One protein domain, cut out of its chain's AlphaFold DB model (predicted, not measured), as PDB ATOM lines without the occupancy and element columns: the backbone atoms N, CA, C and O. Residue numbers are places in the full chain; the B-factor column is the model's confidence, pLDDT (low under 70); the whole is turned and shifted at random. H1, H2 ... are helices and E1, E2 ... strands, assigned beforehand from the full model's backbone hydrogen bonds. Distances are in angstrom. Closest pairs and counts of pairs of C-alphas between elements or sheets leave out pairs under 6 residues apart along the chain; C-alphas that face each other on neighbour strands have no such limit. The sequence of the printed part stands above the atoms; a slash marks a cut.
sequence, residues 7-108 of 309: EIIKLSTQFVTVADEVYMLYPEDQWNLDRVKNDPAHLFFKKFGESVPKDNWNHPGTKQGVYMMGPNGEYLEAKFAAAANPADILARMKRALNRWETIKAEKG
ATOM      1  N   GLU A   7      46.386  29.549  14.279       84.81
ATOM      2  CA  GLU A   7      46.323  31.008  14.389       84.81
ATOM      3  C   GLU A   7      45.015  31.555  13.814       84.81
ATOM      4  O   GLU A   7      44.447  32.502  14.358       84.81
ATOM      5  N   ILE A   8      44.489  30.932  12.758       86.00
ATOM      6  CA  ILE A   8      43.161  31.268  12.231       86.00
ATOM      7  C   ILE A   8      42.061  30.860  13.213       86.00
ATOM      8  O   ILE A   8      41.159  31.660  13.442       86.00
ATOM      9  N   ILE A   9      42.147  29.682  13.844       82.81
ATOM     10  CA  ILE A   9      41.215  29.268  14.913       82.81
ATOM     11  C   ILE A   9      41.258  30.267  16.071       82.81
ATOM     12  O   ILE A   9      40.228  30.669  16.606       82.81
ATOM     13  N   LYS A  10      42.457  30.696  16.465       89.00
ATOM     14  CA  LYS A  10      42.617  31.684  17.529       89.00
ATOM     15  C   LYS A  10      41.967  33.013  17.153       89.00
ATOM     16  O   LYS A  10      41.211  33.556  17.952       89.00
ATOM     17  N   LEU A  11      42.228  33.538  15.956       92.81
ATOM     18  CA  LEU A  11      41.640  34.807  15.522       92.81
ATOM     19  C   LEU A  11      40.144  34.714  15.238       92.81
ATOM     20  O   LEU A  11      39.457  35.711  15.428       92.81
ATOM     21  N   SER A  12      39.617  33.564  14.812       90.38
ATOM     22  CA  SER A  12      38.188  33.419  14.519       90.38
ATOM     23  C   SER A  12      37.321  33.625  15.761       90.38
ATOM     24  O   SER A  12      36.180  34.044  15.626       90.38
ATOM     25  N   THR A  13      37.883  33.453  16.963       90.12
ATOM     26  CA  THR A  13      37.220  33.783  18.239       90.12
ATOM     27  C   THR A  13      36.888  35.272  18.394       90.12
ATOM     28  O   THR A  13      36.076  35.627  19.241       90.12
ATOM     29  N   GLN A  14      37.507  36.145  17.590       92.75
ATOM     30  CA  GLN A  14      37.220  37.582  17.532       92.75
ATOM     31  C   GLN A  14      36.093  37.920  16.542       92.75
ATOM     32  O   GLN A  14      35.731  39.084  16.392       92.75
ATOM     33  N   PHE A  15      35.555  36.924  15.837       92.31
ATOM     34  CA  PHE A  15      34.493  37.079  14.853       92.31
ATOM     35  C   PHE A  15      33.258  36.284  15.276       92.31
ATOM     36  O   PHE A  15      33.353  35.226  15.896       92.31
ATOM     37  N   VAL A  16      32.084  36.749  14.849       89.75
ATOM     38  CA  VAL A  16      30.898  35.891  14.793       89.75
ATOM     39  C   VAL A  16      31.012  35.048  13.527       89.75
ATOM     40  O   VAL A  16      30.825  35.546  12.418       89.75
ATOM     41  N   THR A  17      31.386  33.781  13.675       87.06
ATOM     42  CA  THR A  17      31.569  32.877  12.535       87.06
ATOM     43  C   THR A  17      30.229  32.346  12.044       87.06
ATOM     44  O   THR A  17      29.511  31.690  12.797       87.06
ATOM     45  N   VAL A  18      29.927  32.586  10.769       82.88
ATOM     46  CA  VAL A  18      28.718  32.108  10.086       82.88
ATOM     47  C   VAL A  18      29.134  31.336   8.835       82.88
ATOM     48  O   VAL A  18      30.118  31.691   8.183       82.88
ATOM     49  N   ALA A  19      28.395  30.280   8.507       80.38
ATOM     50  CA  ALA A  19      28.490  29.571   7.237       80.38
ATOM     51  C   ALA A  19      27.105  29.568   6.586       80.38
ATOM     52  O   ALA A  19      26.117  29.308   7.268       80.38
ATOM     53  N   ASP A  20      27.042  29.877   5.293       79.94
ATOM     54  CA  ASP A  20      25.790  29.971   4.542       79.94
ATOM     55  C   ASP A  20      26.025  29.612   3.065       79.94
ATOM     56  O   ASP A  20      27.156  29.691   2.567       79.94
ATOM     57  N   GLU A  21      24.959  29.240   2.359       80.81
ATOM     58  CA  GLU A  21      24.979  29.073   0.910       80.81
ATOM     59  C   GLU A  21      24.809  30.445   0.253       80.81
ATOM     60  O   GLU A  21      23.714  30.971   0.079       80.81
ATOM     61  N   VAL A  22      25.934  31.041  -0.133       86.25
ATOM     62  CA  VAL A  22      26.012  32.374  -0.751       86.25
ATOM     63  C   VAL A  22      25.147  32.532  -1.999       86.25
ATOM     64  O   VAL A  22      24.748  33.652  -2.310       86.25
ATOM     65  N   TYR A  23      24.829  31.445  -2.710       84.44
ATOM     66  CA  TYR A  23      23.873  31.492  -3.816       84.44
ATOM     67  C   TYR A  23      22.452  31.849  -3.349       84.44
ATOM     68  O   TYR A  23      21.722  32.522  -4.071       84.44
ATOM     69  N   MET A  24      22.074  31.475  -2.124       83.00
ATOM     70  CA  MET A  24      20.798  31.858  -1.510       83.00
ATOM     71  C   MET A  24      20.803  33.315  -1.035       83.00
ATOM     72  O   MET A  24      19.752  33.948  -1.011       83.00
ATOM     73  N   LEU A  25      21.977  33.869  -0.711       89.25
ATOM     74  CA  LEU A  25      22.136  35.272  -0.318       89.25
ATOM     75  C   LEU A  25      22.264  36.219  -1.513       89.25
ATOM     76  O   LEU A  25      21.850  37.368  -1.430       89.25
ATOM     77  N   TYR A  26      22.865  35.778  -2.616       91.12
ATOM     78  CA  TYR A  26      23.105  36.599  -3.804       91.12
ATOM     79  C   TYR A  26      23.009  35.743  -5.071       91.12
ATOM     80  O   TYR A  26      24.027  35.441  -5.706       91.12
ATOM     81  N   PRO A  27      21.793  35.319  -5.446       91.12
ATOM     82  CA  PRO A  27      21.583  34.688  -6.735       91.12
ATOM     83  C   PRO A  27      21.793  35.714  -7.852       91.12
ATOM     84  O   PRO A  27      21.620  36.914  -7.654       91.12
ATOM     85  N   GLU A  28      22.162  35.248  -9.040       90.00
ATOM     86  CA  GLU A  28      22.257  36.107 -10.231       90.00
ATOM     87  C   GLU A  28      21.187  35.783 -11.277       90.00
ATOM     88  O   GLU A  28      20.954  36.582 -12.183       90.00
ATOM     89  N   ASP A  29      20.506  34.640 -11.160       91.38
ATOM     90  CA  ASP A  29      19.352  34.336 -11.993       91.38
ATOM     91  C   ASP A  29      18.100  35.064 -11.489       91.38
ATOM     92  O   ASP A  29      17.857  35.199 -10.287       91.38
ATOM     93  N   GLN A  30      17.287  35.522 -12.441       90.69
ATOM     94  CA  GLN A  30      16.130  36.371 -12.168       90.69
ATOM     95  C   GLN A  30      15.114  35.706 -11.231       90.69
ATOM     96  O   GLN A  30      14.567  36.367 -10.352       90.69
ATOM     97  N   TRP A  31      14.879  34.400 -11.394       89.62
ATOM     98  CA  TRP A  31      13.886  33.676 -10.602       89.62
ATOM     99  C   TRP A  31      14.255  33.648  -9.114       89.62
ATOM    100  O   TRP A  31      13.423  33.986  -8.269       89.62
ATOM    101  N   ASN A  32      15.504  33.313  -8.778       88.75
ATOM    102  CA  ASN A  32      15.948  33.350  -7.388       88.75
ATOM    103  C   ASN A  32      16.081  34.777  -6.854       88.75
ATOM    104  O   ASN A  32      15.724  35.014  -5.701       88.75
ATOM    105  N   LEU A  33      16.534  35.733  -7.672       91.25
ATOM    106  CA  LEU A  33      16.584  37.144  -7.282       91.25
ATOM    107  C   LEU A  33      15.210  37.664  -6.861       91.25
ATOM    108  O   LEU A  33      15.088  38.303  -5.819       91.25
ATOM    109  N   ASP A  34      14.157  37.346  -7.612       92.12
ATOM    110  CA  ASP A  34      12.797  37.763  -7.268       92.12
ATOM    111  C   ASP A  34      12.303  37.192  -5.935       92.12
ATOM    112  O   ASP A  34      11.528  37.860  -5.243       92.12
ATOM    113  N   ARG A  35      12.778  36.002  -5.548       89.56
ATOM    114  CA  ARG A  35      12.468  35.365  -4.262       89.56
ATOM    115  C   ARG A  35      13.133  36.079  -3.086       89.56
ATOM    116  O   ARG A  35      12.512  36.188  -2.032       89.56
ATOM    117  N   VAL A  36      14.364  36.565  -3.259       90.94
ATOM    118  CA  VAL A  36      15.182  37.111  -2.158       90.94
ATOM    119  C   VAL A  36      15.336  38.630  -2.173       90.94
ATOM    120  O   VAL A  36      15.890  39.189  -1.236       90.94
ATOM    121  N   LYS A  37      14.835  39.343  -3.188       92.06
ATOM    122  CA  LYS A  37      15.057  40.798  -3.358       92.06
ATOM    123  C   LYS A  37      14.685  41.670  -2.156       92.06
ATOM    124  O   LYS A  37      15.237  42.755  -2.011       92.06
ATOM    125  N   ASN A  38      13.758  41.207  -1.318       93.69
ATOM    126  CA  ASN A  38      13.321  41.895  -0.099       93.69
ATOM    127  C   ASN A  38      13.791  41.192   1.186       93.69
ATOM    128  O   ASN A  38      13.418  41.613   2.279       93.69
ATOM    129  N   ASP A  39      14.561  40.113   1.066       93.06
ATOM    130  CA  ASP A  39      15.098  39.375   2.201       93.06
ATOM    131  C   ASP A  39      16.195  40.212   2.893       93.06
ATOM    132  O   ASP A  39      17.121  40.687   2.222       93.06
ATOM    133  N   PRO A  40      16.127  40.426   4.221       93.25
ATOM    134  CA  PRO A  40      17.131  41.202   4.941       93.25
ATOM    135  C   PRO A  40      18.562  40.671   4.792       93.25
ATOM    136  O   PRO A  40      19.490  41.475   4.711       93.25
ATOM    137  N   ALA A  41      18.757  39.351   4.725       91.19
ATOM    138  CA  ALA A  41      20.072  38.741   4.553       91.19
ATOM    139  C   ALA A  41      20.619  38.996   3.141       91.19
ATOM    140  O   ALA A  41      21.791  39.355   2.993       91.19
ATOM    141  N   HIS A  42      19.760  38.918   2.116       93.94
ATOM    142  CA  HIS A  42      20.123  39.317   0.752       93.94
ATOM    143  C   HIS A  42      20.520  40.792   0.689       93.94
ATOM    144  O   HIS A  42      21.586  41.125   0.176       93.94
ATOM    145  N   LEU A  43      19.694  41.687   1.236       95.50
ATOM    146  CA  LEU A  43      19.955  43.128   1.223       95.50
ATOM    147  C   LEU A  43      21.243  43.485   1.978       95.50
ATOM    148  O   LEU A  43      22.024  44.314   1.508       95.50
ATOM    149  N   PHE A  44      21.488  42.833   3.116       95.38
ATOM    150  CA  PHE A  44      22.715  42.973   3.894       95.38
ATOM    151  C   PHE A  44      23.951  42.540   3.095       95.38
ATOM    152  O   PHE A  44      24.897  43.316   2.943       95.38
ATOM    153  N   PHE A  45      23.930  41.328   2.536       95.25
ATOM    154  CA  PHE A  45      25.065  40.783   1.793       95.25
ATOM    155  C   PHE A  45      25.295  41.518   0.466       95.25
ATOM    156  O   PHE A  45      26.437  41.743   0.069       95.25
ATOM    157  N   LYS A  46      24.220  41.973  -0.190       94.75
ATOM    158  CA  LYS A  46      24.285  42.834  -1.373       94.75
ATOM    159  C   LYS A  46      24.974  44.160  -1.062       94.75
ATOM    160  O   LYS A  46      25.916  44.516  -1.764       94.75
ATOM    161  N   LYS A  47      24.560  44.850   0.006       96.25
ATOM    162  CA  LYS A  47      25.187  46.106   0.449       96.25
ATOM    163  C   LYS A  47      26.680  45.920   0.730       96.25
ATOM    164  O   LYS A  47      27.488  46.754   0.328       96.25
ATOM    165  N   PHE A  48      27.048  44.819   1.385       96.62
ATOM    166  CA  PHE A  48      28.450  44.456   1.565       96.62
ATOM    167  C   PHE A  48      29.155  44.291   0.214       96.62
ATOM    168  O   PHE A  48      30.143  44.982  -0.029       96.62
ATOM    169  N   GLY A  49      28.617  43.450  -0.676       94.69
ATOM    170  CA  GLY A  49      29.174  43.160  -2.000       94.69
ATOM    171  C   GLY A  49      29.434  44.406  -2.851       94.69
ATOM    172  O   GLY A  49      30.493  44.517  -3.462       94.69
ATOM    173  N   GLU A  50      28.526  45.384  -2.823       94.44
ATOM    174  CA  GLU A  50      28.665  46.674  -3.523       94.44
ATOM    175  C   GLU A  50      29.873  47.504  -3.046       94.44
ATOM    176  O   GLU A  50      30.375  48.352  -3.785       94.44
ATOM    177  N   SER A  51      30.366  47.251  -1.830       95.12
ATOM    178  CA  SER A  51      31.530  47.928  -1.245       95.12
ATOM    179  C   SER A  51      32.842  47.136  -1.344       95.12
ATOM    180  O   SER A  51      33.902  47.657  -0.986       95.12
ATOM    181  N   VAL A  52      32.802  45.893  -1.841       94.94
ATOM    182  CA  VAL A  52      33.992  45.044  -1.985       94.94
ATOM    183  C   VAL A  52      34.831  45.498  -3.193       94.94
ATOM    184  O   VAL A  52      34.290  45.688  -4.284       94.94
ATOM    185  N   PRO A  53      36.169  45.629  -3.065       93.81
ATOM    186  CA  PRO A  53      37.043  45.879  -4.210       93.81
ATOM    187  C   PRO A  53      36.893  44.800  -5.289       93.81
ATOM    188  O   PRO A  53      36.860  43.614  -4.966       93.81
ATOM    189  N   LYS A  54      36.878  45.202  -6.567       90.00
ATOM    190  CA  LYS A  54      36.630  44.303  -7.713       90.00
ATOM    191  C   LYS A  54      37.495  43.039  -7.702       90.00
ATOM    192  O   LYS A  54      36.973  41.955  -7.907       90.00
ATOM    193  N   ASP A  55      38.777  43.145  -7.359       88.31
ATOM    194  CA  ASP A  55      39.695  41.991  -7.337       88.31
ATOM    195  C   ASP A  55      39.381  40.959  -6.236       88.31
ATOM    196  O   ASP A  55      39.918  39.851  -6.230       88.31
ATOM    197  N   ASN A  56      38.517  41.316  -5.284       88.94
ATOM    198  CA  ASN A  56      38.068  40.454  -4.197       88.94
ATOM    199  C   ASN A  56      36.591  40.036  -4.340       88.94
ATOM    200  O   ASN A  56      36.098  39.304  -3.477       88.94
ATOM    201  N   TRP A  57      35.900  40.475  -5.398       91.31
ATOM    202  CA  TRP A  57      34.489  40.194  -5.665       91.31
ATOM    203  C   TRP A  57      34.300  39.636  -7.070       91.31
ATOM    204  O   TRP A  57      34.633  40.277  -8.062       91.31
ATOM    205  N   ASN A  58      33.717  38.450  -7.180       88.44
ATOM    206  CA  ASN A  58      33.434  37.870  -8.484       88.44
ATOM    207  C   ASN A  58      32.055  38.286  -8.965       88.44
ATOM    208  O   ASN A  58      31.060  37.875  -8.374       88.44
ATOM    209  N   HIS A  59      31.980  39.075 -10.030       86.19
ATOM    210  CA  HIS A  59      30.717  39.415 -10.675       86.19
ATOM    211  C   HIS A  59      30.929  39.634 -12.183       86.19
ATOM    212  O   HIS A  59      31.758  40.473 -12.548       86.19
ATOM    213  N   PRO A  60      30.189  38.921 -13.055       86.25
ATOM    214  CA  PRO A  60      29.206  37.876 -12.733       86.25
ATOM    215  C   PRO A  60      29.860  36.574 -12.223       86.25
ATOM    216  O   PRO A  60      31.050  36.343 -12.424       86.25
ATOM    217  N   GLY A  61      29.084  35.713 -11.563       85.06
ATOM    218  CA  GLY A  61      29.474  34.352 -11.182       85.06
ATOM    219  C   GLY A  61      29.258  34.003  -9.708       85.06
ATOM    220  O   GLY A  61      28.662  34.754  -8.937       85.06
ATOM    221  N   THR A  62      29.755  32.832  -9.295       82.81
ATOM    222  CA  THR A  62      29.616  32.351  -7.908       82.81
ATOM    223  C   THR A  62      30.184  33.346  -6.895       82.81
ATOM    224  O   THR A  62      31.207  33.984  -7.147       82.81
ATOM    225  N   LYS A  63      29.517  33.470  -5.745       90.12
ATOM    226  CA  LYS A  63      29.941  34.290  -4.599       90.12
ATOM    227  C   LYS A  63      30.566  33.445  -3.496       90.12
ATOM    228  O   LYS A  63      30.599  33.861  -2.345       90.12
ATOM    229  N   GLN A  64      31.057  32.248  -3.806       86.31
ATOM    230  CA  GLN A  64      31.747  31.421  -2.815       86.31
ATOM    231  C   GLN A  64      33.056  32.083  -2.380       86.31
ATOM    232  O   GLN A  64      33.875  32.482  -3.212       86.31
ATOM    233  N   GLY A  65      33.257  32.219  -1.070       88.81
ATOM    234  CA  GLY A  65      34.397  32.950  -0.531       88.81
ATOM    235  C   GLY A  65      34.391  33.075   0.988       88.81
ATOM    236  O   GLY A  65      33.573  32.469   1.676       88.81
ATOM    237  N   VAL A  66      35.335  33.866   1.494       90.38
ATOM    238  CA  VAL A  66      35.448  34.240   2.910       90.38
ATOM    239  C   VAL A  66      35.228  35.741   3.025       90.38
ATOM    240  O   VAL A  66      35.921  36.520   2.367       90.38
ATOM    241  N   TYR A  67      34.288  36.145   3.872       93.19
ATOM    242  CA  TYR A  67      33.839  37.527   3.982       93.19
ATOM    243  C   TYR A  67      33.853  37.982   5.435       93.19
ATOM    244  O   TYR A  67      33.407  37.260   6.322       93.19
ATOM    245  N   MET A  68      34.384  39.177   5.672       95.56
ATOM    246  CA  MET A  68      34.457  39.804   6.987       95.56
ATOM    247  C   MET A  68      33.715  41.130   6.878       95.56
ATOM    248  O   MET A  68      34.122  42.022   6.128       95.56
ATOM    249  N   MET A  69      32.591  41.219   7.581       96.00
ATOM    250  CA  MET A  69      31.611  42.291   7.420       96.00
ATOM    251  C   MET A  69      31.342  42.958   8.764       96.00
ATOM    252  O   MET A  69      31.341  42.290   9.799       96.00
ATOM    253  N   GLY A  70      31.088  44.263   8.740       95.31
ATOM    254  CA  GLY A  70      30.484  44.962   9.870       95.31
ATOM    255  C   GLY A  70      28.991  44.624  10.016       95.31
ATOM    256  O   GLY A  70      28.377  44.089   9.086       95.31
ATOM    257  N   PRO A  71      28.376  44.951  11.166       92.69
ATOM    258  CA  PRO A  71      26.996  44.581  11.486       92.69
ATOM    259  C   PRO A  71      25.947  45.268  10.603       92.69
ATOM    260  O   PRO A  71      24.793  44.854  10.607       92.69
ATOM    261  N   ASN A  72      26.326  46.285   9.822       93.75
ATOM    262  CA  ASN A  72      25.453  46.959   8.865       93.75
ATOM    263  C   ASN A  72      25.943  46.795   7.415       93.75
ATOM    264  O   ASN A  72      25.600  47.614   6.556       93.75
ATOM    265  N   GLY A  73      26.725  45.749   7.131       94.62
ATOM    266  CA  GLY A  73      27.207  45.407   5.793       94.62
ATOM    267  C   GLY A  73      28.447  46.196   5.384       94.62
ATOM    268  O   GLY A  73      28.722  46.334   4.197       94.62
ATOM    269  N   GLU A  74      29.190  46.765   6.334       96.94
ATOM    270  CA  GLU A  74      30.452  47.432   6.033       96.94
ATOM    271  C   GLU A  74      31.505  46.437   5.551       96.94
ATOM    272  O   GLU A  74      31.708  45.382   6.154       96.94
ATOM    273  N   TYR A  75      32.242  46.802   4.505       96.88
ATOM    274  CA  TYR A  75      33.412  46.046   4.088       96.88
ATOM    275  C   TYR A  75      34.538  46.144   5.122       96.88
ATOM    276  O   TYR A  75      35.075  47.233   5.356       96.88
ATOM    277  N   LEU A  76      34.922  44.999   5.698       97.50
ATOM    278  CA  LEU A  76      36.171  44.855   6.447       97.50
ATOM    279  C   LEU A  76      37.230  44.203   5.555       97.50
ATOM    280  O   LEU A  76      38.254  44.818   5.281       97.50
ATOM    281  N   GLU A  77      36.949  42.997   5.057       96.44
ATOM    282  CA  GLU A  77      37.766  42.255   4.090       96.44
ATOM    283  C   GLU A  77      36.904  41.229   3.338       96.44
ATOM    284  O   GLU A  77      35.836  40.817   3.790       96.44
ATOM    285  N   ALA A  78      37.391  40.777   2.185       94.00
ATOM    286  CA  ALA A  78      36.737  39.746   1.387       94.00
ATOM    287  C   ALA A  78      37.768  38.968   0.580       94.00
ATOM    288  O   ALA A  78      38.766  39.532   0.130       94.00
ATOM    289  N   LYS A  79      37.485  37.694   0.338       90.19
ATOM    290  CA  LYS A  79      38.199  36.874  -0.632       90.19
ATOM    291  C   LYS A  79      37.208  35.969  -1.353       90.19
ATOM    292  O   LYS A  79      36.804  34.939  -0.816       90.19
ATOM    293  N   PHE A  80      36.854  36.346  -2.579       85.06
ATOM    294  CA  PHE A  80      36.243  35.427  -3.533       85.06
ATOM    295  C   PHE A  80      37.193  34.262  -3.844       85.06
ATOM    296  O   PHE A  80      38.374  34.520  -4.075       85.06
ATOM    297  N   ALA A  81      36.631  33.043  -3.879       67.44
ATOM    298  CA  ALA A  81      37.196  31.751  -4.279       67.44
ATOM    299  C   ALA A  81      38.619  31.418  -3.780       67.44
ATOM    300  O   ALA A  81      39.565  32.197  -3.848       67.44
ATOM    301  N   ALA A  82      38.801  30.176  -3.329       59.56
ATOM    302  CA  ALA A  82      40.099  29.638  -2.916       59.56
ATOM    303  C   ALA A  82      40.770  30.410  -1.761       59.56
ATOM    304  O   ALA A  82      41.840  31.007  -1.887       59.56
ATOM    305  N   ALA A  83      40.205  30.249  -0.565       61.22
ATOM    306  CA  ALA A  83      40.946  30.365   0.687       61.22
ATOM    307  C   ALA A  83      41.862  29.132   0.865       61.22
ATOM    308  O   ALA A  83      41.699  28.347   1.796       61.22
ATOM    309  N   ALA A  84      42.772  28.883  -0.080       65.75
ATOM    310  CA  ALA A  84      43.679  27.734  -0.015       65.75
ATOM    311  C   ALA A  84      44.958  28.046   0.779       65.75
ATOM    312  O   ALA A  84      45.564  27.128   1.326       65.75
ATOM    313  N   ASN A  85      45.339  29.328   0.871       78.94
ATOM    314  CA  ASN A  85      46.542  29.794   1.558       78.94
ATOM    315  C   ASN A  85      46.207  30.359   2.960       78.94
ATOM    316  O   ASN A  85      45.661  31.464   3.044       78.94
ATOM    317  N   PRO A  86      46.560  29.655   4.057       80.50
ATOM    318  CA  PRO A  86      46.387  30.136   5.432       80.50
ATOM    319  C   PRO A  86      47.021  31.496   5.697       80.50
ATOM    320  O   PRO A  86      46.405  32.326   6.356       80.50
ATOM    321  N   ALA A  87      48.197  31.776   5.131       86.62
ATOM    322  CA  ALA A  87      48.884  33.041   5.366       86.62
ATOM    323  C   ALA A  87      48.121  34.243   4.781       86.62
ATOM    324  O   ALA A  87      48.054  35.292   5.424       86.62
ATOM    325  N   ASP A  88      47.505  34.092   3.600       87.81
ATOM    326  CA  ASP A  88      46.678  35.152   2.997       87.81
ATOM    327  C   ASP A  88      45.432  35.432   3.847       87.81
ATOM    328  O   ASP A  88      45.145  36.584   4.180       87.81
ATOM    329  N   ILE A  89      44.724  34.382   4.274       89.81
ATOM    330  CA  ILE A  89      43.530  34.549   5.113       89.81
ATOM    331  C   ILE A  89      43.882  35.118   6.483       89.81
ATOM    332  O   ILE A  89      43.204  36.028   6.951       89.81
ATOM    333  N   LEU A  90      44.974  34.662   7.092       91.44
ATOM    334  CA  LEU A  90      45.471  35.204   8.350       91.44
ATOM    335  C   LEU A  90      45.768  36.708   8.230       91.44
ATOM    336  O   LEU A  90      45.381  37.493   9.097       91.44
ATOM    337  N   ALA A  91      46.424  37.128   7.144       94.62
ATOM    338  CA  ALA A  91      46.693  38.538   6.881       94.62
ATOM    339  C   ALA A  91      45.397  39.343   6.690       94.62
ATOM    340  O   ALA A  91      45.289  40.457   7.206       94.62
ATOM    341  N   ARG A  92      44.400  38.779   5.998       95.19
ATOM    342  CA  ARG A  92      43.070  39.386   5.827       95.19
ATOM    343  C   ARG A  92      42.338  39.535   7.156       95.19
ATOM    344  O   ARG A  92      41.926  40.640   7.474       95.19
ATOM    345  N   MET A  93      42.265  38.494   7.983       95.81
ATOM    346  CA  MET A  93      41.627  38.573   9.307       95.81
ATOM    347  C   MET A  93      42.237  39.682  10.168       95.81
ATOM    348  O   MET A  93      41.509  40.461  10.776       95.81
ATOM    349  N   LYS A  94      43.569  39.823  10.161       97.50
ATOM    350  CA  LYS A  94      44.255  40.910  10.879       97.50
ATOM    351  C   LYS A  94      43.881  42.295  10.340       97.50
ATOM    352  O   LYS A  94      43.606  43.196  11.125       97.50
ATOM    353  N   ARG A  95      43.834  42.475   9.013       97.62
ATOM    354  CA  ARG A  95      43.395  43.747   8.407       97.62
ATOM    355  C   ARG A  95      41.926  44.049   8.696       97.62
ATOM    356  O   ARG A  95      41.604  45.199   8.975       97.62
ATOM    357  N   ALA A  96      41.069  43.031   8.688       97.62
ATOM    358  CA  ALA A  96      39.659  43.166   9.022       97.62
ATOM    359  C   ALA A  96      39.458  43.637  10.465       97.62
ATOM    360  O   ALA A  96      38.698  44.574  10.678       97.62
ATOM    361  N   LEU A  97      40.177  43.053  11.431       97.25
ATOM    362  CA  LEU A  97      40.131  43.482  12.835       97.25
ATOM    363  C   LEU A  97      40.640  44.918  13.007       97.25
ATOM    364  O   LEU A  97      39.983  45.726  13.652       97.25
ATOM    365  N   ASN A  98      41.750  45.280  12.357       97.69
ATOM    366  CA  ASN A  98      42.242  46.661  12.395       97.69
ATOM    367  C   ASN A  98      41.219  47.651  11.819       97.69
ATOM    368  O   ASN A  98      41.015  48.730  12.368       97.69
ATOM    369  N   ARG A  99      40.563  47.289  10.712       97.38
ATOM    370  CA  ARG A  99      39.520  48.113  10.094       97.38
ATOM    371  C   ARG A  99      38.252  48.178  10.945       97.38
ATOM    372  O   ARG A  99      37.587  49.213  10.955       97.38
ATOM    373  N   TRP A 100      37.932  47.097  11.653       96.75
ATOM    374  CA  TRP A 100      36.820  47.049  12.591       96.75
ATOM    375  C   TRP A 100      36.995  48.063  13.716       96.75
ATOM    376  O   TRP A 100      36.054  48.803  13.970       96.75
ATOM    377  N   GLU A 101      38.183  48.181  14.312       96.38
ATOM    378  CA  GLU A 101      38.432  49.177  15.366       96.38
ATOM    379  C   GLU A 101      38.158  50.612  14.890       96.38
ATOM    380  O   GLU A 101      37.502  51.388  15.588       96.38
ATOM    381  N   THR A 102      38.569  50.951  13.663       96.75
ATOM    382  CA  THR A 102      38.264  52.257  13.060       96.75
ATOM    383  C   THR A 102      36.756  52.461  12.890       96.75
ATOM    384  O   THR A 102      36.209  53.458  13.357       96.75
ATOM    385  N   ILE A 103      36.061  51.504  12.266       96.25
ATOM    386  CA  ILE A 103      34.616  51.610  12.000       96.25
ATOM    387  C   ILE A 103      33.810  51.625  13.303       96.25
ATOM    388  O   ILE A 103      32.851  52.387  13.426       96.25
ATOM    389  N   LYS A 104      34.199  50.813  14.287       96.06
ATOM    390  CA  LYS A 104      33.583  50.753  15.613       96.06
ATOM    391  C   LYS A 104      33.617  52.118  16.289       96.06
ATOM    392  O   LYS A 104      32.578  52.566  16.771       96.06
ATOM    393  N   ALA A 105      34.766  52.797  16.262       96.19
ATOM    394  CA  ALA A 105      34.908  54.142  16.810       96.19
ATOM    395  C   ALA A 105      34.077  55.178  16.031       96.19
ATOM    396  O   ALA A 105      33.324  55.939  16.633       96.19
ATOM    397  N   GLU A 106      34.156  55.177  14.697       96.62
ATOM    398  CA  GLU A 106      33.431  56.126  13.838       96.62
ATOM    399  C   GLU A 106      31.905  56.007  13.951       96.62
ATOM    400  O   GLU A 106      31.189  57.005  13.859       96.62
ATOM    401  N   LYS A 107      31.396  54.782  14.115       96.25
ATOM    402  CA  LYS A 107      29.957  54.486  14.182       96.25
ATOM    403  C   LYS A 107      29.419  54.397  15.607       96.25
ATOM    404  O   LYS A 107      28.207  54.296  15.780       96.25
ATOM    405  N   GLY A 108      30.293  54.431  16.614       95.81
ATOM    406  CA  GLY A 108      29.913  54.287  18.018       95.81
ATOM    407  C   GLY A 108      29.350  52.904  18.361       95.81
ATOM    408  O   GLY A 108      28.487  52.800  19.236       95.81
TER     409      GLY A 108
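AT A GLANCE: This is residues 7 to 108 of the 309 residues of an uncharacterized protein of Armatimonadetes bacterium Uphvl-Ar1 (UniProt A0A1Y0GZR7). A two-stranded hairpin, E1 and E2, sits in the middle between the long helix H5 on one side and the shorter helix H4 on the other. The short helices H2 and H3 lie beyond the hairpin on H4's side, with H3 at the far end of the longest axis, while H1 packs on residues 86 to 93 of H5 at the opposite end. The printed part has 102 residues, with five named helices and two named strands in the order H1 H2 H3 H4 E1 E2 H5; the sheet E1 - E2 is antiparallel and the class is mostly helix. The whole is compact, with a radius of gyration of the C-alphas of 14.0 A and spans of 40 by 35 by 23 A.

IN THESE COORDINATES: Strand E1 is residues 65 to 69, 12.6 A from first to last C-alpha, and begins with C-alpha 65 at (34.397, 32.950, -0.531). Strand E2 is residues 75 to 80, 13.4 A long. H5, residues 86 to 107, is 30.7 A long and ends with C-alpha 107 at (29.957, 54.486, 14.182). H4, residues 40 to 51, is 17.1 A long. The shorter helices are H1, residues 7 to 12, with C-alpha 7 at (46.323, 31.008, 14.389), H2, residues 22 to 25, and H3, residues 30 to 36.

HOW THE PARTS SIT: E1 and E2 form an antiparallel hairpin, their directions 177 degrees apart; N 66 and O 79, at 2.9 A, and N 79 and O 66, at 2.8 A, are within hydrogen-bond range. H5 comes closest to E2 at the C-alphas of Ala 96 and Leu 76, 4.7 A apart. The closest C-alphas of H4 and E2 are those of Phe 48 and Tyr 75, 5.8 A apart. H4 and H5 are apart. H1 touches H5, with the closest C-alphas, Ile 8 and Leu 90, 6.0 A apart; they run the same way at a shallow tilt of 34 degrees, only just short of steep. H2 touches residues 41 to 46 of H4, the closest C-alphas being Leu 25 and His 42, 4.6 A apart. H2 and H3 only just touch, with 3 pairs of C-alphas within 8 A, the closest Leu 25 and Val 36 at 7.4 A. In H1 and H3 every O i to N i+4 pair is within hydrogen-bond range, in H4 7 of 8 and in H5 17 of 18; H2 is too short for such a pair.

THE WHOLE: The two C-alphas farthest apart, Glu 7 and Trp 31, are 41.0 A apart. The printed part has no cut. The link from H4 to E1, residues 52 to 64, is long. The mean pLDDT of the printed part is 90.3, and residues 81 to 84 are under 70.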